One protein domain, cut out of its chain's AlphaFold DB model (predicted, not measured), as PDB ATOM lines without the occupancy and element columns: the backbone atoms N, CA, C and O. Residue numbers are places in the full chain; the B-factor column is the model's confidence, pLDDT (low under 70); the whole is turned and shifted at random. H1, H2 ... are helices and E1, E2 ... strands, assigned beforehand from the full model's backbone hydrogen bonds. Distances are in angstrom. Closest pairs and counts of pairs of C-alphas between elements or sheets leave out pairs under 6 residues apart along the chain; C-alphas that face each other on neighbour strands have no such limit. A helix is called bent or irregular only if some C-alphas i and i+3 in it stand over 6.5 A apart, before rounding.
ATOM      1  N   GLU A 163      16.430 -27.068  16.598       92.69
ATOM      2  CA  GLU A 163      17.672 -26.839  17.340       92.69
ATOM      3  C   GLU A 163      17.947 -27.887  18.426       92.69
ATOM      4  O   GLU A 163      19.107 -28.097  18.760       92.69
ATOM      5  N   ASP A 164      16.920 -28.559  18.949       90.81
ATOM      6  CA  ASP A 164      17.075 -29.563  20.011       90.81
ATOM      7  C   ASP A 164      17.518 -30.924  19.437       90.81
ATOM      8  O   ASP A 164      18.117 -31.753  20.123       90.81
ATOM      9  N   LEU A 165      17.240 -31.159  18.149       93.31
ATOM     10  CA  LEU A 165      17.411 -32.461  17.500       93.31
ATOM     11  C   LEU A 165      18.848 -33.003  17.514       93.31
ATOM     12  O   LEU A 165      18.996 -34.207  17.711       93.31
ATOM     13  N   PRO A 166      19.910 -32.196  17.305       95.12
ATOM     14  CA  PRO A 166      21.275 -32.716  17.339       95.12
ATOM     15  C   PRO A 166      21.681 -33.278  18.703       95.12
ATOM     16  O   PRO A 166      22.378 -34.284  18.749       95.12
ATOM     17  N   GLU A 167      21.244 -32.658  19.802       93.19
ATOM     18  CA  GLU A 167      21.513 -33.166  21.153       93.19
ATOM     19  C   GLU A 167      20.706 -34.442  21.415       93.19
ATOM     20  O   GLU A 167      21.250 -35.441  21.876       93.19
ATOM     21  N   MET A 168      19.433 -34.455  21.010       92.88
ATOM     22  CA  MET A 168      18.583 -35.648  21.093       92.88
ATOM     23  C   MET A 168      19.083 -36.806  20.221       92.88
ATOM     24  O   MET A 168      18.732 -37.953  20.463       92.88
ATOM     25  N   ALA A 169      19.887 -36.540  19.194       95.44
ATOM     26  CA  ALA A 169      20.484 -37.590  18.382       95.44
ATOM     27  C   ALA A 169      21.626 -38.325  19.101       95.44
ATOM     28  O   ALA A 169      21.920 -39.457  18.727       95.44
ATOM     29  N   LEU A 170      22.264 -37.723  20.116       94.31
ATOM     30  CA  LEU A 170      23.467 -38.283  20.747       94.31
ATOM     31  C   LEU A 170      23.267 -39.694  21.319       94.31
ATOM     32  O   LEU A 170      24.065 -40.553  20.951       94.31
ATOM     33  N   PRO A 171      22.206 -39.995  22.094       94.31
ATOM     34  CA  PRO A 171      22.002 -41.350  22.613       94.31
ATOM     35  C   PRO A 171      21.827 -42.391  21.501       94.31
ATOM     36  O   PRO A 171      22.254 -43.534  21.625       94.31
ATOM     37  N   VAL A 172      21.219 -41.995  20.376       96.19
ATOM     38  CA  VAL A 172      21.068 -42.873  19.208       96.19
ATOM     39  C   VAL A 172      22.411 -43.085  18.511       96.19
ATOM     40  O   VAL A 172      22.690 -44.191  18.062       96.19
ATOM     41  N   LEU A 173      23.256 -42.053  18.425       96.00
ATOM     42  CA  LEU A 173      24.599 -42.173  17.854       96.00
ATOM     43  C   LEU A 173      25.526 -43.033  18.725       96.00
ATOM     44  O   LEU A 173      26.300 -43.805  18.176       96.00
ATOM     45  N   GLU A 174      25.425 -42.940  20.051       94.31
ATOM     46  CA  GLU A 174      26.135 -43.828  20.985       94.31
ATOM     47  C   GLU A 174      25.687 -45.282  20.789       94.31
ATOM     48  O   GLU A 174      26.506 -46.170  20.579       94.31
ATOM     49  N   PHE A 175      24.374 -45.518  20.708       95.94
ATOM     50  CA  PHE A 175      23.847 -46.841  20.377       95.94
ATOM     51  C   PHE A 175      24.332 -47.351  19.009       95.94
ATOM     52  O   PHE A 175      24.599 -48.541  18.845       95.94
ATOM     53  N   MET A 176      24.474 -46.470  18.012       96.00
ATOM     54  CA  MET A 176      25.037 -46.832  16.707       96.00
ATOM     55  C   MET A 176      26.504 -47.264  16.791       96.00
ATOM     56  O   MET A 176      26.907 -48.125  16.010       96.00
ATOM     57  N   GLU A 177      27.291 -46.687  17.698       94.00
ATOM     58  CA  GLU A 177      28.679 -47.099  17.932       94.00
ATOM     59  C   GLU A 177      28.744 -48.514  18.526       94.00
ATOM     60  O   GLU A 177      29.621 -49.287  18.137       94.00
ATOM     61  N   ASP A 178      27.769 -48.883  19.365       94.56
ATOM     62  CA  ASP A 178      27.661 -50.222  19.951       94.56
ATOM     63  C   ASP A 178      27.187 -51.279  18.941       94.56
ATOM     64  O   ASP A 178      27.774 -52.358  18.835       94.56
ATOM     65  N   VAL A 179      26.113 -50.999  18.191       96.31
ATOM     66  CA  VAL A 179      25.500 -52.003  17.296       96.31
ATOM     67  C   VAL A 179      26.081 -52.019  15.886       96.31
ATOM     68  O   VAL A 179      25.822 -52.963  15.135       96.31
ATOM     69  N   GLN A 180      26.827 -50.976  15.511       96.06
ATOM     70  CA  GLN A 180      27.494 -50.809  14.215       96.06
ATOM     71  C   GLN A 180      26.590 -51.203  13.035       96.06
ATOM     72  O   GLN A 180      26.821 -52.229  12.375       96.06
ATOM     73  N   PRO A 181      25.493 -50.458  12.792       97.56
ATOM     74  CA  PRO A 181      24.545 -50.814  11.752       97.56
ATOM     75  C   PRO A 181      25.179 -50.639  10.371       97.56
ATOM     76  O   PRO A 181      25.791 -49.624  10.059       97.56
ATOM     77  N   HIS A 182      24.961 -51.613   9.496       98.12
ATOM     78  CA  HIS A 182      25.438 -51.559   8.119       98.12
ATOM     79  C   HIS A 182      24.684 -50.522   7.284       98.12
ATOM     80  O   HIS A 182      25.247 -49.926   6.367       98.12
ATOM     81  N   ILE A 183      23.400 -50.328   7.584       98.38
ATOM     82  CA  ILE A 183      22.497 -49.425   6.868       98.38
ATOM     83  C   ILE A 183      21.646 -48.692   7.900       98.38
ATOM     84  O   ILE A 183      21.132 -49.314   8.832       98.38
ATOM     85  N   VAL A 184      21.454 -47.385   7.707       98.06
ATOM     86  CA  VAL A 184      20.507 -46.581   8.490       98.06
ATOM     87  C   VAL A 184      19.419 -46.022   7.576       98.06
ATOM     88  O   VAL A 184      19.723 -45.419   6.544       98.06
ATOM     89  N   ILE A 185      18.154 -46.209   7.960       97.00
ATOM     90  CA  ILE A 185      16.976 -45.756   7.212       97.00
ATOM     91  C   ILE A 185      16.105 -44.871   8.110       97.00
ATOM     92  O   ILE A 185      15.491 -45.347   9.060       97.00
ATOM     93  N   GLY A 186      16.013 -43.583   7.782       94.50
ATOM     94  CA  GLY A 186      15.026 -42.670   8.354       94.50
ATOM     95  C   GLY A 186      13.628 -42.946   7.793       94.50
ATOM     96  O   GLY A 186      13.409 -42.848   6.580       94.50
ATOM     97  N   CYS A 187      12.703 -43.282   8.684       89.69
ATOM     98  CA  CYS A 187      11.305 -43.579   8.422       89.69
ATOM     99  C   CYS A 187      10.494 -42.295   8.221       89.69
ATOM    100  O   CYS A 187      10.518 -41.385   9.046       89.69
ATOM    101  N   ASP A 188       9.734 -42.258   7.127       84.00
ATOM    102  CA  ASP A 188       8.726 -41.229   6.849       84.00
ATOM    103  C   ASP A 188       9.276 -39.785   6.973       84.00
ATOM    104  O   ASP A 188      10.461 -39.488   6.794       84.00
ATOM    105  N   ARG A 189       8.367 -38.843   7.184       81.75
ATOM    106  CA  ARG A 189       8.578 -37.401   7.235       81.75
ATOM    107  C   ARG A 189       9.309 -36.956   8.500       81.75
ATOM    108  O   ARG A 189      10.244 -36.158   8.407       81.75
ATOM    109  N   GLY A 190       8.902 -37.471   9.657       83.25
ATOM    110  CA  GLY A 190       9.482 -37.123  10.954       83.25
ATOM    111  C   GLY A 190      10.891 -37.685  11.140       83.25
ATOM    112  O   GLY A 190      11.822 -36.925  11.429       83.25
ATOM    113  N   GLY A 191      11.078 -38.978  10.854       88.62
ATOM    114  CA  GLY A 191      12.391 -39.625  10.879       88.62
ATOM    115  C   GLY A 191      13.390 -38.991   9.910       88.62
ATOM    116  O   GLY A 191      14.593 -39.024  10.161       88.62
ATOM    117  N   ARG A 192      12.931 -38.305   8.850       89.31
ATOM    118  CA  ARG A 192      13.829 -37.542   7.974       89.31
ATOM    119  C   ARG A 192      14.524 -36.380   8.679       89.31
ATOM    120  O   ARG A 192      15.739 -36.238   8.553       89.31
ATOM    121  N   LEU A 193      13.773 -35.517   9.367       90.44
ATOM    122  CA  LEU A 193      14.365 -34.370  10.067       90.44
ATOM    123  C   LEU A 193      15.296 -34.836  11.185       90.44
ATOM    124  O   LEU A 193      16.384 -34.282  11.338       90.44
ATOM    125  N   PHE A 194      14.906 -35.892  11.897       93.31
ATOM    126  CA  PHE A 194      15.751 -36.475  12.928       93.31
ATOM    127  C   PHE A 194      17.017 -37.125  12.346       93.31
ATOM    128  O   PHE A 194      18.114 -36.837  12.813       93.31
ATOM    129  N   GLY A 195      16.918 -37.873  11.243       94.62
ATOM    130  CA  GLY A 195      18.080 -38.429  10.540       94.62
ATOM    131  C   GLY A 195      19.045 -37.358  10.010       94.62
ATOM    132  O   GLY A 195      20.262 -37.522  10.083       94.62
ATOM    133  N   LEU A 196      18.535 -36.211   9.542       94.12
ATOM    134  CA  LEU A 196      19.384 -35.062   9.192       94.12
ATOM    135  C   LEU A 196      20.133 -34.506  10.411       94.12
ATOM    136  O   LEU A 196      21.297 -34.122  10.287       94.12
ATOM    137  N   ALA A 197      19.480 -34.463  11.574       95.50
ATOM    138  CA  ALA A 197      20.113 -34.046  12.817       95.50
ATOM    139  C   ALA A 197      21.162 -35.053  13.297       95.50
ATOM    140  O   ALA A 197      22.255 -34.629  13.659       95.50
ATOM    141  N   MET A 198      20.893 -36.359  13.196       97.12
ATOM    142  CA  MET A 198      21.872 -37.418  13.467       97.12
ATOM    143  C   MET A 198      23.111 -37.277  12.589       97.12
ATOM    144  O   MET A 198      24.229 -37.271  13.095       97.12
ATOM    145  N   HIS A 199      22.931 -37.092  11.280       95.94
ATOM    146  CA  HIS A 199      24.055 -36.900  10.367       95.94
ATOM    147  C   HIS A 199      24.849 -35.627  10.703       95.94
ATOM    148  O   HIS A 199      26.080 -35.635  10.696       95.94
ATOM    149  N   ALA A 200      24.169 -34.515  11.007       95.62
ATOM    150  CA  ALA A 200      24.832 -33.270  11.387       95.62
ATOM    151  C   ALA A 200      25.596 -33.401  12.714       95.62
ATOM    152  O   ALA A 200      26.733 -32.938  12.805       95.62
ATOM    153  N   ALA A 201      24.994 -34.042  13.717       96.12
ATOM    154  CA  ALA A 201      25.614 -34.303  15.006       96.12
ATOM    155  C   ALA A 201      26.830 -35.222  14.858       96.12
ATOM    156  O   ALA A 201      27.888 -34.887  15.380       96.12
ATOM    157  N   TRP A 202      26.729 -36.306  14.079       95.62
ATOM    158  CA  TRP A 202      27.847 -37.208  13.787       95.62
ATOM    159  C   TRP A 202      29.047 -36.455  13.212       95.62
ATOM    160  O   TRP A 202      30.136 -36.491  13.778       95.62
ATOM    161  N   GLN A 203      28.824 -35.690  12.138       94.00
ATOM    162  CA  GLN A 203      29.873 -34.905  11.483       94.00
ATOM    163  C   GLN A 203      30.573 -33.938  12.443       94.00
ATOM    164  O   GLN A 203      31.776 -33.729  12.332       94.00
ATOM    165  N   GLN A 204      29.837 -33.333  13.377       94.12
ATOM    166  CA  GLN A 204      30.416 -32.383  14.330       94.12
ATOM    167  C   GLN A 204      31.124 -33.059  15.496       94.12
ATOM    168  O   GLN A 204      32.141 -32.567  15.972       94.12
ATOM    169  N   THR A 205      30.593 -34.181  15.966       92.44
ATOM    170  CA  THR A 205      31.089 -34.826  17.180       92.44
ATOM    171  C   THR A 205      32.204 -35.830  16.919       92.44
ATOM    172  O   THR A 205      32.961 -36.105  17.840       92.44
ATOM    173  N   ARG A 206      32.320 -36.358  15.693       92.00
ATOM    174  CA  ARG A 206      33.330 -37.344  15.274       92.00
ATOM    175  C   ARG A 206      34.302 -36.749  14.246       92.00
ATOM    176  O   ARG A 206      34.650 -37.398  13.267       92.00
ATOM    177  N   ASP A 207      34.699 -35.488  14.427       86.69
ATOM    178  CA  ASP A 207      35.723 -34.794  13.623       86.69
ATOM    179  C   ASP A 207      35.553 -34.923  12.091       86.69
ATOM    180  O   ASP A 207      36.514 -35.089  11.339       86.69
ATOM    181  N   GLY A 208      34.311 -34.853  11.601       85.50
ATOM    182  CA  GLY A 208      34.002 -34.937  10.171       85.50
ATOM    183  C   GLY A 208      34.159 -36.329   9.555       85.50
ATOM    184  O   GLY A 208      34.187 -36.451   8.327       85.50
ATOM    185  N   GLN A 209      34.266 -37.386  10.366       89.62
ATOM    186  CA  GLN A 209      34.294 -38.760   9.867       89.62
ATOM    187  C   GLN A 209      33.054 -39.066   9.009       89.62
ATOM    188  O   GLN A 209      31.965 -38.548   9.283       89.62
ATOM    189  N   PRO A 210      33.176 -39.919   7.971       91.56
ATOM    190  CA  PRO A 210      32.019 -40.407   7.225       91.56
ATOM    191  C   PRO A 210      30.972 -41.015   8.159       91.56
ATOM    192  O   PRO A 210      31.318 -41.522   9.225       91.56
ATOM    193  N   PHE A 211      29.699 -40.976   7.764       95.06
ATOM    194  CA  PHE A 211      28.645 -41.633   8.535       95.06
ATOM    195  C   PHE A 211      28.940 -43.147   8.642       95.06
ATOM    196  O   PHE A 211      29.441 -43.713   7.666       95.06
ATOM    197  N   PRO A 212      28.692 -43.810   9.786       94.38
ATOM    198  CA  PRO A 212      29.246 -45.134  10.074       94.38
ATOM    199  C   PRO A 212      28.364 -46.250   9.492       94.38
ATOM    200  O   PRO A 212      27.837 -47.087  10.215       94.38
ATOM    201  N   THR A 213      28.165 -46.234   8.176       97.00
ATOM    202  CA  THR A 213      27.399 -47.229   7.406       97.00
ATOM    203  C   THR A 213      28.238 -47.751   6.240       97.00
ATOM    204  O   THR A 213      29.273 -47.168   5.902       97.00
ATOM    205  N   LEU A 214      27.806 -48.843   5.595       96.00
ATOM    206  CA  LEU A 214      28.525 -49.459   4.469       96.00
ATOM    207  C   LEU A 214      28.857 -48.431   3.382       96.00
ATOM    208  O   LEU A 214      30.007 -48.282   2.971       96.00
ATOM    209  N   ASP A 215      27.853 -47.672   2.953       95.19
ATOM    210  CA  ASP A 215      27.981 -46.685   1.888       95.19
ATOM    211  C   ASP A 215      28.320 -45.273   2.392       95.19
ATOM    212  O   ASP A 215      28.529 -44.360   1.587       95.19
ATOM    213  N   GLY A 216      28.426 -45.101   3.713       94.31
ATOM    214  CA  GLY A 216      28.675 -43.837   4.391       94.31
ATOM    215  C   GLY A 216      27.513 -42.844   4.342       94.31
ATOM    216  O   GLY A 216      27.753 -41.649   4.526       94.31
ATOM    217  N   ASN A 217      26.289 -43.308   4.064       94.75
ATOM    218  CA  ASN A 217      25.087 -42.484   3.978       94.75
ATOM    219  C   ASN A 217      24.024 -42.871   5.017       94.75
ATOM    220  O   ASN A 217      24.037 -43.947   5.617       94.75
ATOM    221  N   LEU A 218      23.056 -41.967   5.181       95.00
ATOM    222  CA  LEU A 218      21.769 -42.232   5.818       95.00
ATOM    223  C   LEU A 218      20.684 -42.180   4.737       95.00
ATOM    224  O   LEU A 218      20.576 -41.195   4.000       95.00
ATOM    225  N   HIS A 219      19.881 -43.237   4.638       95.31
ATOM    226  CA  HIS A 219      18.816 -43.346   3.644       95.31
ATOM    227  C   HIS A 219      17.484 -42.865   4.205       95.31
ATOM    228  O   HIS A 219      17.274 -42.835   5.414       95.31
ATOM    229  N   PHE A 220      16.551 -42.523   3.319       92.31
ATOM    230  CA  PHE A 220      15.199 -42.140   3.709       92.31
ATOM    231  C   PHE A 220      14.179 -42.915   2.891       92.31
ATOM    232  O   PHE A 220      14.231 -42.892   1.661       92.31
ATOM    233  N   ALA A 221      13.212 -43.520   3.570       90.19
ATOM    234  CA  ALA A 221      12.085 -44.196   2.945       90.19
ATOM    235  C   ALA A 221      10.816 -43.926   3.753       90.19
ATOM    236  O   ALA A 221      10.836 -43.910   4.984       90.19
ATOM    237  N   ARG A 222       9.685 -43.732   3.071       88.19
ATOM    238  CA  ARG A 222       8.394 -43.703   3.765       88.19
ATOM    239  C   ARG A 222       8.011 -45.133   4.118       88.19
ATOM    240  O   ARG A 222       7.532 -45.862   3.263       88.19
ATOM    241  N   VAL A 223       8.230 -45.527   5.363       88.44
ATOM    242  CA  VAL A 223       7.821 -46.840   5.868       88.44
ATOM    243  C   VAL A 223       6.508 -46.651   6.616       88.44
ATOM    244  O   VAL A 223       6.501 -46.324   7.797       88.44
ATOM    245  N   SER A 224       5.381 -46.811   5.921       84.56
ATOM    246  CA  SER A 224       4.049 -46.580   6.489       84.56
ATOM    247  C   SER A 224       3.113 -47.745   6.204       84.56
ATOM    248  O   SER A 224       3.118 -48.305   5.118       84.56
ATOM    249  N   LYS A 225       2.244 -48.083   7.162       84.69
ATOM    250  CA  LYS A 225       1.224 -49.134   6.983       84.69
ATOM    251  C   LYS A 225       0.165 -48.797   5.929       84.69
ATOM    252  O   LYS A 225      -0.621 -49.670   5.581       84.69
ATOM    253  N   LEU A 226       0.089 -47.533   5.519       82.75
ATOM    254  CA  LEU A 226      -0.821 -47.067   4.473       82.75
ATOM    255  C   LEU A 226      -0.253 -47.295   3.064       82.75
ATOM    256  O   LEU A 226      -0.947 -47.044   2.084       82.75
ATOM    257  N   GLU A 227       1.005 -47.721   2.962       84.75
ATOM    258  CA  GLU A 227       1.646 -48.042   1.692       84.75
ATOM    259  C   GLU A 227       1.527 -49.538   1.392       84.75
ATOM    260  O   GLU A 227       1.563 -50.373   2.303       84.75
ATOM    261  N   ASP A 228       1.396 -49.864   0.106       87.81
ATOM    262  CA  ASP A 228       1.400 -51.235  -0.388       87.81
ATOM    263  C   ASP A 228       2.694 -51.963   0.046       87.81
ATOM    264  O   ASP A 228       3.797 -51.445  -0.175       87.81
ATOM    265  N   PRO A 229       2.594 -53.151   0.677       88.56
ATOM    266  CA  PRO A 229       3.756 -53.902   1.140       88.56
ATOM    267  C   PRO A 229       4.784 -54.225   0.052       88.56
ATOM    268  O   PRO A 229       5.977 -54.230   0.357       88.56
ATOM    269  N   ASP A 230       4.350 -54.479  -1.183       89.12
ATOM    270  CA  ASP A 230       5.245 -54.837  -2.283       89.12
ATOM    271  C   ASP A 230       6.047 -53.613  -2.738       89.12
ATOM    272  O   ASP A 230       7.260 -53.700  -2.933       89.12
ATOM    273  N   VAL A 231       5.403 -52.440  -2.787       88.69
ATOM    274  CA  VAL A 231       6.063 -51.156  -3.088       88.69
ATOM    275  C   VAL A 231       7.081 -50.797  -2.003       88.69
ATOM    276  O   VAL A 231       8.201 -50.376  -2.300       88.69
ATOM    277  N   LEU A 232       6.723 -50.993  -0.730       91.25
ATOM    278  CA  LEU A 232       7.651 -50.787   0.382       91.25
ATOM    279  C   LEU A 232       8.848 -51.738   0.316       91.25
ATOM    280  O   LEU A 232       9.979 -51.313   0.559       91.25
ATOM    281  N   GLN A 233       8.604 -53.013   0.006       94.62
ATOM    282  CA  GLN A 233       9.659 -54.014  -0.105       94.62
ATOM    283  C   GLN A 233      10.616 -53.670  -1.244       94.62
ATOM    284  O   GLN A 233      11.822 -53.700  -1.025       94.62
ATOM    285  N   GLU A 234      10.103 -53.276  -2.414       92.94
ATOM    286  CA  GLU A 234      10.926 -52.832  -3.543       92.94
ATOM    287  C   GLU A 234      11.838 -51.666  -3.137       92.94
ATOM    288  O   GLU A 234      13.040 -51.699  -3.395       92.94
ATOM    289  N   LYS A 235      11.315 -50.672  -2.405       91.31
ATOM    290  CA  LYS A 235      12.123 -49.536  -1.937       91.31
ATOM    291  C   LYS A 235      13.184 -49.905  -0.914       91.31
ATOM    292  O   LYS A 235      14.293 -49.374  -0.972       91.31
ATOM    293  N   VAL A 236      12.878 -50.802   0.016       95.06
ATOM    294  CA  VAL A 236      13.885 -51.296   0.964       95.06
ATOM    295  C   VAL A 236      14.942 -52.128   0.240       95.06
ATOM    296  O   VAL A 236      16.127 -51.964   0.516       95.06
ATOM    297  N   ASP A 237      14.544 -52.959  -0.723       96.50
ATOM    298  CA  ASP A 237      15.464 -53.756  -1.532       96.50
ATOM    299  C   ASP A 237      16.406 -52.862  -2.353       96.50
ATOM    300  O   ASP A 237      17.617 -53.079  -2.335       96.50
ATOM    301  N   GLU A 238      15.885 -51.809  -2.996       95.69
ATOM    302  CA  GLU A 238      16.690 -50.800  -3.701       95.69
ATOM    303  C   GLU A 238      17.769 -50.197  -2.784       95.69
ATOM    304  O   GLU A 238      18.930 -50.077  -3.186       95.69
ATOM    305  N   ILE A 239      17.409 -49.840  -1.547       96.62
ATOM    306  CA  ILE A 239      18.337 -49.265  -0.562       96.62
ATOM    307  C   ILE A 239      19.392 -50.286  -0.143       96.62
ATOM    308  O   ILE A 239      20.580 -49.958  -0.123       96.62
ATOM    309  N   VAL A 240      18.986 -51.515   0.176       97.31
ATOM    310  CA  VAL A 240      19.899 -52.576   0.621       97.31
ATOM    311  C   VAL A 240      20.919 -52.906  -0.464       97.31
ATOM    312  O   VAL A 240      22.121 -52.928  -0.196       97.31
ATOM    313  N   GLU A 241      20.463 -53.107  -1.697       96.75
ATOM    314  CA  GLU A 241      21.343 -53.457  -2.811       96.75
ATOM    315  C   GLU A 241      22.256 -52.292  -3.209       96.75
ATOM    316  O   GLU A 241      23.446 -52.495  -3.471       96.75
ATOM    317  N   ALA A 242      21.754 -51.052  -3.176       96.19
ATOM    318  CA  ALA A 242      22.595 -49.876  -3.369       96.19
ATOM    319  C   ALA A 242      23.680 -49.778  -2.286       96.19
ATOM    320  O   ALA A 242      24.848 -49.582  -2.626       96.19
ATOM    321  N   SER A 243      23.318 -49.970  -1.014       97.06
ATOM    322  CA  SER A 243      24.241 -49.872   0.124       97.06
ATOM    323  C   SER A 243      25.363 -50.902   0.036       97.06
ATOM    324  O   SER A 243      26.530 -50.548   0.170       97.06
ATOM    325  N   LYS A 244      25.037 -52.168  -0.270       96.00
ATOM    326  CA  LYS A 244      26.041 -53.229  -0.473       96.00
ATOM    327  C   LYS A 244      26.983 -52.894  -1.626       96.00
ATOM    328  O   LYS A 244      28.201 -52.981  -1.484       96.00
ATOM    329  N   ARG A 245      26.426 -52.467  -2.765       96.06
ATOM    330  CA  ARG A 245      27.211 -52.119  -3.955       96.06
ATOM    331  C   ARG A 245      28.168 -50.958  -3.684       96.06
ATOM    332  O   ARG A 245      29.328 -51.028  -4.082       96.06
ATOM    333  N   PHE A 246      27.697 -49.893  -3.036       95.12
ATOM    334  CA  PHE A 246      28.536 -48.741  -2.699       95.12
ATOM    335  C   PHE A 246      29.530 -49.055  -1.577       95.12
ATOM    336  O   PHE A 246      30.665 -48.590  -1.648       95.12
ATOM    337  N   GLY A 247      29.159 -49.882  -0.597       94.00
ATOM    338  CA  GLY A 247      30.075 -50.374   0.433       94.00
ATOM    339  C   GLY A 247      31.259 -51.130  -0.162       94.00
ATOM    340  O   GLY A 247      32.407 -50.779   0.102       94.00
ATOM    341  N   MET A 248      30.996 -52.053  -1.092       93.62
ATOM    342  CA  MET A 248      32.044 -52.764  -1.834       93.62
ATOM    343  C   MET A 248      32.979 -51.799  -2.585       93.62
ATOM    344  O   MET A 248      34.197 -51.927  -2.515       93.62
ATOM    345  N   GLN A 249      32.436 -50.773  -3.251       93.12
ATOM    346  CA  GLN A 249      33.248 -49.752  -3.938       93.12
ATOM    347  C   GLN A 249      34.135 -48.934  -2.987       93.12
ATOM    348  O   GLN A 249      35.164 -48.408  -3.410       93.12
ATOM    349  N   ARG A 250      33.742 -48.817  -1.716       91.69
ATOM    350  CA  ARG A 250      34.486 -48.112  -0.665       91.69
ATOM    351  C   ARG A 250      35.443 -49.021   0.111       91.69
ATOM    352  O   ARG A 250      36.135 -48.522   0.992       91.69
ATOM    353  N   GLY A 251      35.480 -50.321  -0.192       92.19
ATOM    354  CA  GLY A 251      36.229 -51.307   0.590       92.19
ATOM    355  C   GLY A 251      35.642 -51.550   1.986       92.19
ATOM    356  O   GLY A 251      36.361 -51.980   2.879       92.19
ATOM    357  N   ASN A 252      34.358 -51.239   2.177       91.81
ATOM    358  CA  ASN A 252      33.595 -51.495   3.394       91.81
ATOM    359  C   ASN A 252      32.464 -52.467   3.045       91.81
ATOM    360  O   ASN A 252      31.302 -52.075   2.927       91.81
ATOM    361  N   GLU A 253      32.833 -53.704   2.726       92.25
ATOM    362  CA  GLU A 253      31.892 -54.767   2.382       92.25
ATOM    363  C   GLU A 253      31.474 -55.560   3.619       92.25
ATOM    364  O   GLU A 253      32.200 -55.631   4.609       92.25
ATOM    365  N   LEU A 254      30.279 -56.145   3.553       92.62
ATOM    366  CA  LEU A 254      29.799 -57.060   4.580       92.62
ATOM    367  C   LEU A 254      30.710 -58.293   4.597       92.62
ATOM    368  O   LEU A 254      30.905 -58.904   3.544       92.62
ATOM    369  N   ALA A 255      31.250 -58.661   5.759       91.25
ATOM    370  CA  ALA A 255      32.153 -59.801   5.840       91.25
ATOM    371  C   ALA A 255      31.424 -61.126   5.549       91.25
ATOM    372  O   ALA A 255      30.220 -61.273   5.783       91.25
ATOM    373  N   ASP A 256      32.168 -62.125   5.069       88.75
ATOM    374  CA  ASP A 256      31.615 -63.451   4.793       88.75
ATOM    375  C   ASP A 256      30.974 -64.059   6.051       88.75
ATOM    376  O   ASP A 256      31.616 -64.246   7.085       88.75
ATOM    377  N   GLY A 257      29.684 -64.387   5.952       88.19
ATOM    378  CA  GLY A 257      28.904 -64.947   7.058       88.19
ATOM    379  C   GLY A 257      28.435 -63.926   8.101       88.19
ATOM    380  O   GLY A 257      27.728 -64.310   9.034       88.19
ATOM    381  N   GLU A 258      28.769 -62.644   7.948       93.69
ATOM    382  CA  GLU A 258      28.248 -61.584   8.806       93.69
ATOM    383  C   GLU A 258      26.765 -61.318   8.514       93.69
ATOM    384  O   GLU A 258      26.322 -61.224   7.366       93.69
ATOM    385  N   GLN A 259      25.967 -61.188   9.575       95.81
ATOM    386  CA  GLN A 259      24.555 -60.861   9.437       95.81
ATOM    387  C   GLN A 259      24.378 -59.369   9.127       95.81
ATOM    388  O   GLN A 259      24.886 -58.512   9.853       95.81
ATOM    389  N   LEU A 260      23.594 -59.047   8.089       97.62
ATOM    390  CA  LEU A 260      23.227 -57.661   7.787       97.62
ATOM    391  C   LEU A 260      22.513 -57.036   8.997       97.62
ATOM    392  O   LEU A 260      21.644 -57.656   9.600       97.62
ATOM    393  N   ARG A 261      22.856 -55.790   9.325       98.31
ATOM    394  CA  ARG A 261      22.325 -55.035  10.470       98.31
ATOM    395  C   ARG A 261      21.728 -53.746   9.944       98.31
ATOM    396  O   ARG A 261      22.445 -52.967   9.323       98.31
ATOM    397  N   VAL A 262      20.440 -53.529  10.162       98.31
ATOM    398  CA  VAL A 262      19.743 -52.339   9.662       98.31
ATOM    399  C   VAL A 262      19.119 -51.597  10.830       98.31
ATOM    400  O   VAL A 262      18.338 -52.179  11.581       98.31
ATOM    401  N   LEU A 263      19.460 -50.318  10.971       98.19
ATOM    402  CA  LEU A 263      18.851 -49.418  11.942       98.19
ATOM    403  C   LEU A 263      17.774 -48.575  11.260       98.19
ATOM    404  O   LEU A 263      18.057 -47.807  10.342       98.19
ATOM    405  N   PHE A 264      16.542 -48.688  11.738       96.94
ATOM    406  CA  PHE A 264      15.452 -47.800  11.358       96.94
ATOM    407  C   PHE A 264      15.328 -46.672  12.375       96.94
ATOM    408  O   PHE A 264      15.428 -46.909  13.576       96.94
ATOM    409  N   VAL A 265      15.099 -45.456  11.892       95.50
ATOM    410  CA  VAL A 265      15.024 -44.248  12.718       95.50
ATOM    411  C   VAL A 265      13.699 -43.543  12.471       95.50
ATOM    412  O   VAL A 265      13.408 -43.210  11.328       95.50
ATOM    413  N   ASP A 266      12.921 -43.260  13.512       92.00
ATOM    414  CA  ASP A 266      11.633 -42.558  13.391       92.00
ATOM    415  C   ASP A 266      11.524 -41.352  14.341       92.00
ATOM    416  O   ASP A 266      12.383 -41.135  15.199       92.00
ATOM    417  N   ASP A 267      10.478 -40.539  14.196       86.94
ATOM    418  CA  ASP A 267      10.213 -39.445  15.136       86.94
ATOM    419  C   ASP A 267       9.602 -39.945  16.454       86.94
ATOM    420  O   ASP A 267      10.013 -39.504  17.530       86.94
ATOM    421  N   TRP A 268       8.651 -40.879  16.403       84.31
ATOM    422  CA  TRP A 268       7.967 -41.355  17.603       84.31
ATOM    423  C   TRP A 268       7.407 -42.777  17.473       84.31
ATOM    424  O   TRP A 268       6.796 -43.152  16.471       84.31
ATOM    425  N   VAL A 269       7.529 -43.575  18.541       80.56
ATOM    426  CA  VAL A 269       6.764 -44.819  18.714       80.56
ATOM    427  C   VAL A 269       5.485 -44.576  19.519       80.56
ATOM    428  O   VAL A 269       5.538 -44.243  20.697       80.56
ATOM    429  N   ILE A 270       4.326 -44.862  18.914       74.50
ATOM    430  CA  ILE A 270       3.038 -44.933  19.636       74.50
ATOM    431  C   ILE A 270       2.623 -46.389  19.905       74.50
ATOM    432  O   ILE A 270       2.236 -46.742  21.013       74.50
ATOM    433  N   GLY A 271       2.686 -47.262  18.890       76.38
ATOM    434  CA  GLY A 271       2.169 -48.643  18.984       76.38
ATOM    435  C   GLY A 271       3.095 -49.728  18.429       76.38
ATOM    436  O   GLY A 271       2.646 -50.850  18.154       76.38
ATOM    437  N   GLY A 272       4.360 -49.384  18.157       83.50
ATOM    438  CA  GLY A 272       5.360 -50.282  17.557       83.50
ATOM    439  C   GLY A 272       4.989 -50.789  16.157       83.50
ATOM    440  O   GLY A 272       5.506 -51.800  15.688       83.50
ATOM    441  N   GLY A 273       4.030 -50.136  15.497       87.62
ATOM    442  CA  GLY A 273       3.505 -50.559  14.207       87.62
ATOM    443  C   GLY A 273       4.546 -50.502  13.094       87.62
ATOM    444  O   GLY A 273       4.699 -51.483  12.370       87.62
ATOM    445  N   THR A 274       5.243 -49.371  12.994       88.62
ATOM    446  CA  THR A 274       6.345 -49.147  12.052       88.62
ATOM    447  C   THR A 274       7.504 -50.098  12.334       88.62
ATOM    448  O   THR A 274       7.986 -50.746  11.416       88.62
ATOM    449  N   MET A 275       7.862 -50.301  13.606       90.88
ATOM    450  CA  MET A 275       8.900 -51.257  14.010       90.88
ATOM    451  C   MET A 275       8.604 -52.690  13.537       90.88
ATOM    452  O   MET A 275       9.447 -53.325  12.907       90.88
ATOM    453  N   ARG A 276       7.381 -53.199  13.760       92.50
ATOM    454  CA  ARG A 276       6.982 -54.537  13.275       92.50
ATOM    455  C   ARG A 276       6.986 -54.638  11.748       92.50
ATOM    456  O   ARG A 276       7.245 -55.711  11.205       92.50
ATOM    457  N   LEU A 277       6.659 -53.547  11.056       92.88
ATOM    458  CA  LEU A 277       6.716 -53.478   9.596       92.88
ATOM    459  C   LEU A 277       8.169 -53.509   9.105       92.88
ATOM    460  O   LEU A 277       8.482 -54.320   8.242       92.88
ATOM    461  N   ALA A 278       9.062 -52.723   9.709       93.06
ATOM    462  CA  ALA A 278      10.492 -52.717   9.408       93.06
ATOM    463  C   ALA A 278      11.121 -54.112   9.572       93.06
ATOM    464  O   ALA A 278      11.753 -54.622   8.649       93.06
ATOM    465  N   GLN A 279      10.844 -54.791  10.690       94.50
ATOM    466  CA  GLN A 279      11.286 -56.173  10.922       94.50
ATOM    467  C   GLN A 279      10.777 -57.145   9.845       94.50
ATOM    468  O   GLN A 279      11.493 -58.052   9.422       94.50
ATOM    469  N   ARG A 280       9.535 -56.964   9.378       95.44
ATOM    470  CA  ARG A 280       8.958 -57.792   8.311       95.44
ATOM    471  C   ARG A 280       9.659 -57.561   6.975       95.44
ATOM    472  O   ARG A 280      10.008 -58.545   6.330       95.44
ATOM    473  N   LEU A 281       9.878 -56.299   6.599       95.06
ATOM    474  CA  LEU A 281      10.570 -55.918   5.359       95.06
ATOM    475  C   LEU A 281      12.001 -56.473   5.329       95.06
ATOM    476  O   LEU A 281      12.499 -56.899   4.286       95.06
ATOM    477  N   MET A 282      12.643 -56.545   6.499       96.75
ATOM    478  CA  MET A 282      14.007 -57.048   6.610       96.75
ATOM    479  C   MET A 282      14.150 -58.568   6.673       96.75
ATOM    480  O   MET A 282      15.252 -59.090   6.478       96.75
ATOM    481  N   LYS A 283      13.049 -59.306   6.858       96.12
ATOM    482  CA  LYS A 283      13.067 -60.774   6.910       96.12
ATOM    483  C   LYS A 283      13.626 -61.397   5.626       96.12
ATOM    484  O   LYS A 283      14.351 -62.385   5.705       96.12
ATOM    485  N   LYS A 284      13.331 -60.803   4.461       95.38
ATOM    486  CA  LYS A 284      13.838 -61.249   3.147       95.38
ATOM    487  C   LYS A 284      15.370 -61.263   3.082       95.38
ATOM    488  O   LYS A 284      15.941 -62.118   2.415       95.38
ATOM    489  N   HIS A 285      16.022 -60.355   3.804       95.50
ATOM    490  CA  HIS A 285      17.477 -60.192   3.809       95.50
ATOM    491  C   HIS A 285      18.170 -60.933   4.955       95.50
ATOM    492  O   HIS A 285      19.372 -60.765   5.136       95.50
ATOM    493  N   ASN A 286      17.428 -61.714   5.754       95.12
ATOM    494  CA  ASN A 286      17.929 -62.336   6.985       95.12
ATOM    495  C   ASN A 286      18.667 -61.331   7.898       95.12
ATOM    496  O   ASN A 286      19.669 -61.666   8.531       95.12
ATOM    497  N   ALA A 287      18.204 -60.080   7.929       97.06
ATOM    498  CA  ALA A 287      18.907 -59.007   8.615       97.06
ATOM    499  C   ALA A 287      18.461 -58.876  10.075       97.06
ATOM    500  O   ALA A 287      17.271 -58.952  10.394       97.06
ATOM    501  N   GLN A 288      19.418 -58.600  10.953       97.62
ATOM    502  CA  GLN A 288      19.140 -58.100  12.287       97.62
ATOM    503  C   GLN A 288      18.635 -56.659  12.171       97.62
ATOM    504  O   GLN A 288      19.239 -55.821  11.501       97.62
ATOM    505  N   THR A 289      17.492 -56.384  12.790       97.44
ATOM    506  CA  THR A 289      16.814 -55.090  12.686       97.44
ATOM    507  C   THR A 289      16.819 -54.403  14.037       97.44
ATOM    508  O   THR A 289      16.401 -55.010  15.021       97.44
ATOM    509  N   TYR A 290      17.231 -53.142  14.046       97.50
ATOM    510  CA  TYR A 290      17.182 -52.250  15.195       97.50
ATOM    511  C   TYR A 290      16.243 -51.083  14.905       97.50
ATOM    512  O   TYR A 290      16.037 -50.706  13.745       97.50
ATOM    513  N   PHE A 291      15.687 -50.496  15.954       95.81
ATOM    514  CA  PHE A 291      14.784 -49.363  15.870       95.81
ATOM    515  C   PHE A 291      15.203 -48.285  16.864       95.81
ATOM    516  O   PHE A 291      15.329 -48.549  18.056       95.81
ATOM    517  N   ALA A 292      15.375 -47.060  16.386       95.56
ATOM    518  CA  ALA A 292      15.627 -45.894  17.214       95.56
ATOM    519  C   ALA A 292      14.590 -44.808  16.942       95.56
ATOM    520  O   ALA A 292      14.072 -44.690  15.830       95.56
ATOM    521  N   VAL A 293      14.296 -43.994  17.951       93.06
ATOM    522  CA  VAL A 293      13.371 -42.867  17.803       93.06
ATOM    523  C   VAL A 293      13.887 -41.593  18.432       93.06
ATOM    524  O   VAL A 293      14.686 -41.614  19.365       93.06
ATOM    525  N   MET A 294      13.393 -40.468  17.927       91.19
ATOM    526  CA  MET A 294      13.629 -39.163  18.533       91.19
ATOM    527  C   MET A 294      13.001 -39.084  19.930       91.19
ATOM    528  O   MET A 294      13.679 -38.677  20.875       91.19
ATOM    529  N   CYS A 295      11.735 -39.491  20.064       87.06
ATOM    530  CA  CYS A 295      10.990 -39.431  21.319       87.06
ATOM    531  C   CYS A 295      10.198 -40.709  21.604       87.06
ATOM    532  O   CYS A 295       9.744 -41.401  20.691       87.06
ATOM    533  N   GLY A 296       9.940 -40.946  22.891       81.25
ATOM    534  CA  GLY A 296       9.054 -42.001  23.376       81.25
ATOM    535  C   GLY A 296       9.769 -43.298  23.751       81.25
ATOM    536  O   GLY A 296      10.971 -43.466  23.543       81.25
ATOM    537  N   GLU A 297       8.999 -44.210  24.340       80.62
ATOM    538  CA  GLU A 297       9.473 -45.498  24.847       80.62
ATOM    539  C   GLU A 297       9.213 -46.643  23.852       80.62
ATOM    540  O   GLU A 297       8.310 -46.583  23.015       80.62
ATOM    541  N   GLY A 298       9.987 -47.727  23.974       83.06
ATOM    542  CA  GLY A 298       9.763 -48.976  23.233       83.06
ATOM    543  C   GLY A 298      10.593 -49.164  21.958       83.06
ATOM    544  O   GLY A 298      10.354 -50.130  21.236       83.06
ATOM    545  N   ALA A 299      11.547 -48.272  21.689       90.62
ATOM    546  CA  ALA A 299      12.620 -48.471  20.713       90.62
ATOM    547  C   ALA A 299      13.893 -48.999  21.404       90.62
ATOM    548  O   ALA A 299      14.009 -48.899  22.626       90.62
ATOM    549  N   ASP A 300      14.849 -49.522  20.635       93.44
ATOM    550  CA  ASP A 300      16.149 -49.978  21.152       93.44
ATOM    551  C   ASP A 300      17.005 -48.801  21.648       93.44
ATOM    552  O   ASP A 300      17.740 -48.928  22.623       93.44
ATOM    553  N   ALA A 301      16.853 -47.635  21.012       93.06
ATOM    554  CA  ALA A 301      17.419 -46.371  21.467       93.06
ATOM    555  C   ALA A 301      16.407 -45.232  21.318       93.06
ATOM    556  O   ALA A 301      15.649 -45.164  20.347       93.06
ATOM    557  N   THR A 302      16.406 -44.310  22.276       91.88
ATOM    558  CA  THR A 302      15.539 -43.130  22.257       91.88
ATOM    559  C   THR A 302      16.364 -41.886  22.524       91.88
ATOM    560  O   THR A 302      17.202 -41.877  23.425       91.88
ATOM    561  N   GLY A 303      16.141 -40.837  21.738       86.12
ATOM    562  CA  GLY A 303      16.791 -39.553  21.964       86.12
ATOM    563  C   GLY A 303      16.338 -38.908  23.270       86.12
ATOM    564  O   GLY A 303      17.144 -38.346  24.011       86.12
ATOM    565  N   LYS A 304      15.041 -39.015  23.580       85.00
ATOM    566  CA  LYS A 304      14.479 -38.567  24.855       85.00
ATOM    567  C   LYS A 304      13.240 -39.379  25.241       85.00
ATOM    568  O   LYS A 304      12.181 -39.239  24.629       85.00
ATOM    569  N   SER A 305      13.363 -40.181  26.300       74.50
ATOM    570  CA  SER A 305      12.287 -41.034  26.832       74.50
ATOM    571  C   SER A 305      11.125 -40.227  27.413       74.50
ATOM    572  O   SER A 305       9.966 -40.502  27.124       74.50
ATOM    573  N   ASP A 306      11.440 -39.185  28.184       68.06
ATOM    574  CA  ASP A 306      10.465 -38.497  29.043       68.06
ATOM    575  C   ASP A 306       9.587 -37.493  28.276       68.06
ATOM    576  O   ASP A 306       8.693 -36.849  28.832       68.06
ATOM    577  N   LEU A 307       9.860 -37.316  26.983       64.12
ATOM    578  CA  LEU A 307       9.281 -36.264  26.168       64.12
ATOM    579  C   LEU A 307       8.136 -36.814  25.310       64.12
ATOM    580  O   LEU A 307       8.346 -37.379  24.241       64.12
ATOM    581  N   HIS A 308       6.901 -36.583  25.752       59.34
ATOM    582  CA  HIS A 308       5.714 -36.741  24.909       59.34
ATOM    583  C   HIS A 308       5.501 -35.446  24.122       59.34
ATOM    584  O   HIS A 308       4.684 -34.603  24.490       59.34
ATOM    585  N   THR A 309       6.318 -35.222  23.098       56.25
ATOM    586  CA  THR A 309       6.308 -33.954  22.362       56.25
ATOM    587  C   THR A 309       5.309 -33.912  21.234       56.25
ATOM    588  O   THR A 309       5.203 -34.833  20.427       56.25
ATOM    589  N   HIS A 310       4.690 -32.745  21.097       62.66
ATOM    590  CA  HIS A 310       4.067 -32.353  19.850       62.66
ATOM    591  C   HIS A 310       5.153 -31.922  18.860       62.66
ATOM    592  O   HIS A 310       5.834 -30.915  19.057       62.66
ATOM    593  N   VAL A 311       5.318 -32.674  17.780       67.50
ATOM    594  CA  VAL A 311       6.271 -32.355  16.719       67.50
ATOM    595  C   VAL A 311       5.550 -31.494  15.682       67.50
ATOM    596  O   VAL A 311       4.696 -31.987  14.950       67.50
ATOM    597  N   SER A 312       5.839 -30.189  15.634       65.00
ATOM    598  CA  SER A 312       5.050 -29.251  14.812       65.00
ATOM    599  C   SER A 312       5.133 -29.518  13.309       65.00
ATOM    600  O   SER A 312       4.237 -29.105  12.578       65.00
ATOM    601  N   TRP A 313       6.189 -30.198  12.861       70.75
ATOM    602  CA  TRP A 313       6.446 -30.505  11.454       70.75
ATOM    603  C   TRP A 313       5.874 -31.847  10.990       70.75
ATOM    604  O   TRP A 313       6.113 -32.237   9.845       70.75
ATOM    605  N   HIS A 314       5.129 -32.564  11.838       67.75
ATOM    606  CA  HIS A 314       4.423 -33.767  11.405       67.75
ATOM    607  C   HIS A 314       3.475 -33.392  10.251       67.75
ATOM    608  O   HIS A 314       2.669 -32.472  10.371       67.75
ATOM    609  N   ASP A 315       3.640 -34.044   9.099       72.44
ATOM    610  CA  ASP A 315       2.891 -33.766   7.866       72.44
ATOM    611  C   ASP A 315       3.001 -32.349   7.274       72.44
ATOM    612  O   ASP A 315       2.111 -31.913   6.544       72.44
ATOM    613  N   GLU A 349      11.182 -22.285   5.034       91.75
ATOM    614  CA  GLU A 349      11.039 -22.953   6.324       91.75
ATOM    615  C   GLU A 349      11.939 -24.191   6.412       91.75
ATOM    616  O   GLU A 349      12.735 -24.295   7.344       91.75
ATOM    617  N   ALA A 350      11.921 -25.070   5.403       91.38
ATOM    618  CA  ALA A 350      12.799 -26.238   5.349       91.38
ATOM    619  C   ALA A 350      14.285 -25.852   5.346       91.38
ATOM    620  O   ALA A 350      15.107 -26.489   6.010       91.38
ATOM    621  N   ILE A 351      14.645 -24.787   4.621       93.38
ATOM    622  CA  ILE A 351      16.013 -24.256   4.612       93.38
ATOM    623  C   ILE A 351      16.395 -23.750   6.008       93.38
ATOM    624  O   ILE A 351      17.455 -24.112   6.520       93.38
ATOM    625  N   ARG A 352      15.524 -22.963   6.654       94.31
ATOM    626  CA  ARG A 352      15.745 -22.452   8.016       94.31
ATOM    627  C   ARG A 352      15.887 -23.584   9.030       94.31
ATOM    628  O   ARG A 352      16.805 -23.534   9.843       94.31
ATOM    629  N   ASN A 353      15.048 -24.614   8.964       93.00
ATOM    630  CA  ASN A 353      15.120 -25.764   9.866       93.00
ATOM    631  C   ASN A 353      16.447 -26.517   9.714       93.00
ATOM    632  O   ASN A 353      17.108 -26.801  10.710       93.00
ATOM    633  N   ARG A 354      16.913 -26.747   8.479       93.00
ATOM    634  CA  ARG A 354      18.239 -27.346   8.240       93.00
ATOM    635  C   ARG A 354      19.373 -26.483   8.788       93.00
ATOM    636  O   ARG A 354      20.290 -27.012   9.409       93.00
ATOM    637  N   GLN A 355      19.312 -25.166   8.597       95.25
ATOM    638  CA  GLN A 355      20.317 -24.243   9.137       95.25
ATOM    639  C   GLN A 355      20.335 -24.244  10.669       95.25
ATOM    640  O   GLN A 355      21.407 -24.204  11.267       95.25
ATOM    641  N   ARG A 356      19.160 -24.309  11.303       95.25
ATOM    642  CA  ARG A 356      19.002 -24.412  12.760       95.25
ATOM    643  C   ARG A 356      19.629 -25.694  13.301       95.25
ATOM    644  O   ARG A 356      20.481 -25.602  14.180       95.25
ATOM    645  N   ILE A 357      19.314 -26.839  12.691       95.50
ATOM    646  CA  ILE A 357      19.932 -28.139  12.998       95.50
ATOM    647  C   ILE A 357      21.457 -28.056  12.864       95.50
ATOM    648  O   ILE A 357      22.184 -28.396  13.789       95.50
ATOM    649  N   GLN A 358      21.966 -27.552  11.736       96.25
ATOM    650  CA  GLN A 358      23.411 -27.439  11.504       96.25
ATOM    651  C   GLN A 358      24.098 -26.504  12.504       96.25
ATOM    652  O   GLN A 358      25.214 -26.778  12.939       96.25
ATOM    653  N   LYS A 359      23.461 -25.382  12.855       96.44
ATOM    654  CA  LYS A 359      24.000 -24.428  13.826       96.44
ATOM    655  C   LYS A 359      24.046 -25.034  15.226       96.44
ATOM    656  O   LYS A 359      25.057 -24.859  15.895       96.44
ATOM    657  N   ALA A 360      22.993 -25.732  15.640       95.62
ATOM    658  CA  ALA A 360      22.951 -26.422  16.922       95.62
ATOM    659  C   ALA A 360      23.969 -27.573  16.977       95.62
ATOM    660  O   ALA A 360      24.725 -27.669  17.935       95.62
ATOM    661  N   ALA A 361      24.109 -28.360  15.905       95.31
ATOM    662  CA  ALA A 361      25.113 -29.421  15.833       95.31
ATOM    663  C   ALA A 361      26.545 -28.889  16.029       95.31
ATOM    664  O   ALA A 361      27.346 -29.518  16.705       95.31
ATOM    665  N   LYS A 362      26.868 -27.703  15.492       94.94
ATOM    666  CA  LYS A 362      28.179 -27.048  15.688       94.94
ATOM    667  C   LYS A 362      28.457 -26.625  17.134       94.94
ATOM    668  O   LYS A 362      29.587 -26.267  17.444       94.94
ATOM    669  N   GLN A 363      27.433 -26.574  17.982       93.75
ATOM    670  CA  GLN A 363      27.576 -26.266  19.406       93.75
ATOM    671  C   GLN A 363      27.842 -27.522  20.239       93.75
ATOM    672  O   GLN A 363      28.187 -27.399  21.413       93.75
ATOM    673  N   LEU A 364      27.699 -28.715  19.650       91.69
ATOM    674  CA  LEU A 364      28.030 -29.964  20.317       91.69
ATOM    675  C   LEU A 364      29.542 -30.057  20.518       91.69
ATOM    676  O   LEU A 364      30.335 -29.659  19.665       91.69
TER     677      LEU A 364
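Overview. This is residues 163 to 315 and 349 to 364 of the 374 residues of the protein "Pribosyltran domain-containing protein" of Candidatus Saccharibacteria bacterium (UniProt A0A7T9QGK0). A strongly twisted sheet of five parallel strands runs through the middle, with H2 and H3 over one face and H4 and H5 over the other, making three layers, helices on both faces of a sheet. H6 packs on H3 and the short H1, off the sheet. The printed part has 169 residues, with six named helices and five named strands in the order H1 H2 E1 H3 E2 H4 E3 H5 E4 E5 H6; the sheet runs E2 E1 E3 E4 E5, and the class is mixed, helices and strands. The whole is compact, with a radius of gyration of the C-alphas of 15.3 A and spans of 40 by 37 by 27 A.

Arrangement. From the first residue look for H1 at residues 165 to 168, H2 at 170 to 179, E1 at 183 to 187, H3 at 188 to 205, E2 at 219 to 221, H4 at 229 to 249, E3 at 261 to 268, H5 at 273 to 285, E4 at 288 to 295, E5 at 301 to 304 and H6 at 349 to 361. H1 touches H3, the closest C-alphas being those of Pro 166 and Ala 197 at 4.9 A. H2 is on the sheet at a height of 8.2 A and runs along the strands, at 7 degrees to E4 on the local plane. H2 touches H3 about perpendicular, at 84 degrees, with Leu 173 and Met 198 closest, their C-alphas 7.0 A apart. E1 pairs with E3, where N 185 and O 263 are 2.9 A apart, and with E2, where N 186 and O 219 are 2.8 A apart. H3, the hub, touches H1, H2 and H6; on the same face as H2, it lies over E3, slantwise to the strands at 45 degrees on the local plane. E1, H3, E2 and E3, H5, E4 are strand-helix-strand units, two parallel neighbour strands with a helix between; E2, H4, E3 is a split one, with E1 between its strands. The three crossovers are right-handed. H4 lies over E1 at a height of 9.3 A, and only just touches H5, with 3 pairs of C-alphas within 8 A. H5 lies over E3 and E4, on the opposite face from H3. For E3 and E4 find N 264 and O 290 at 2.9 A, and for E4 and E5 N 293 and O 301 at 3.0 A. H6 is not on the sheet; it touches H3 at a shallow tilt of 34 degrees, only just short of steep, running the same way, with the C-alphas of Ala 201 and Ala 361 closest at 5.0 A. Every O i to N i+4 pair is within hydrogen-bond range in H2, H4 and H6, but 13 of 14 in H3 and 7 of 9 in H5; H1 is too short for such a pair.

Along the chain. Find C-alpha 165 at (17.411, -32.461, 17.500), where H1 begins. H2 is 14.3 A long and H3 25.5 A. H4, the longest helix, runs from C-alpha 229 at (3.756, -53.902, 1.140) over 30.2 A. E3 is 21.1 A long and E4 22.3 A. H5, 19.9 A, is only just irregular, with C-alphas 281 and 284 6.6 A apart. H6, 18.2 A, ends at C-alpha 361, (25.113, -29.421, 15.833).

Size, cuts and confidence. The C-alphas farthest apart, those of Gly 257 and Glu 349, are 45.6 A apart. Residues 316 to 348 are not printed, and C-alphas 315 and 349 across this cut are 13.6 A apart. The links H3 to E2 and H4 to E3 are long. Look at the B-factor column of residues 306 to 312 and residue 314 for pLDDT under 70; the mean over the printed part is 90.9.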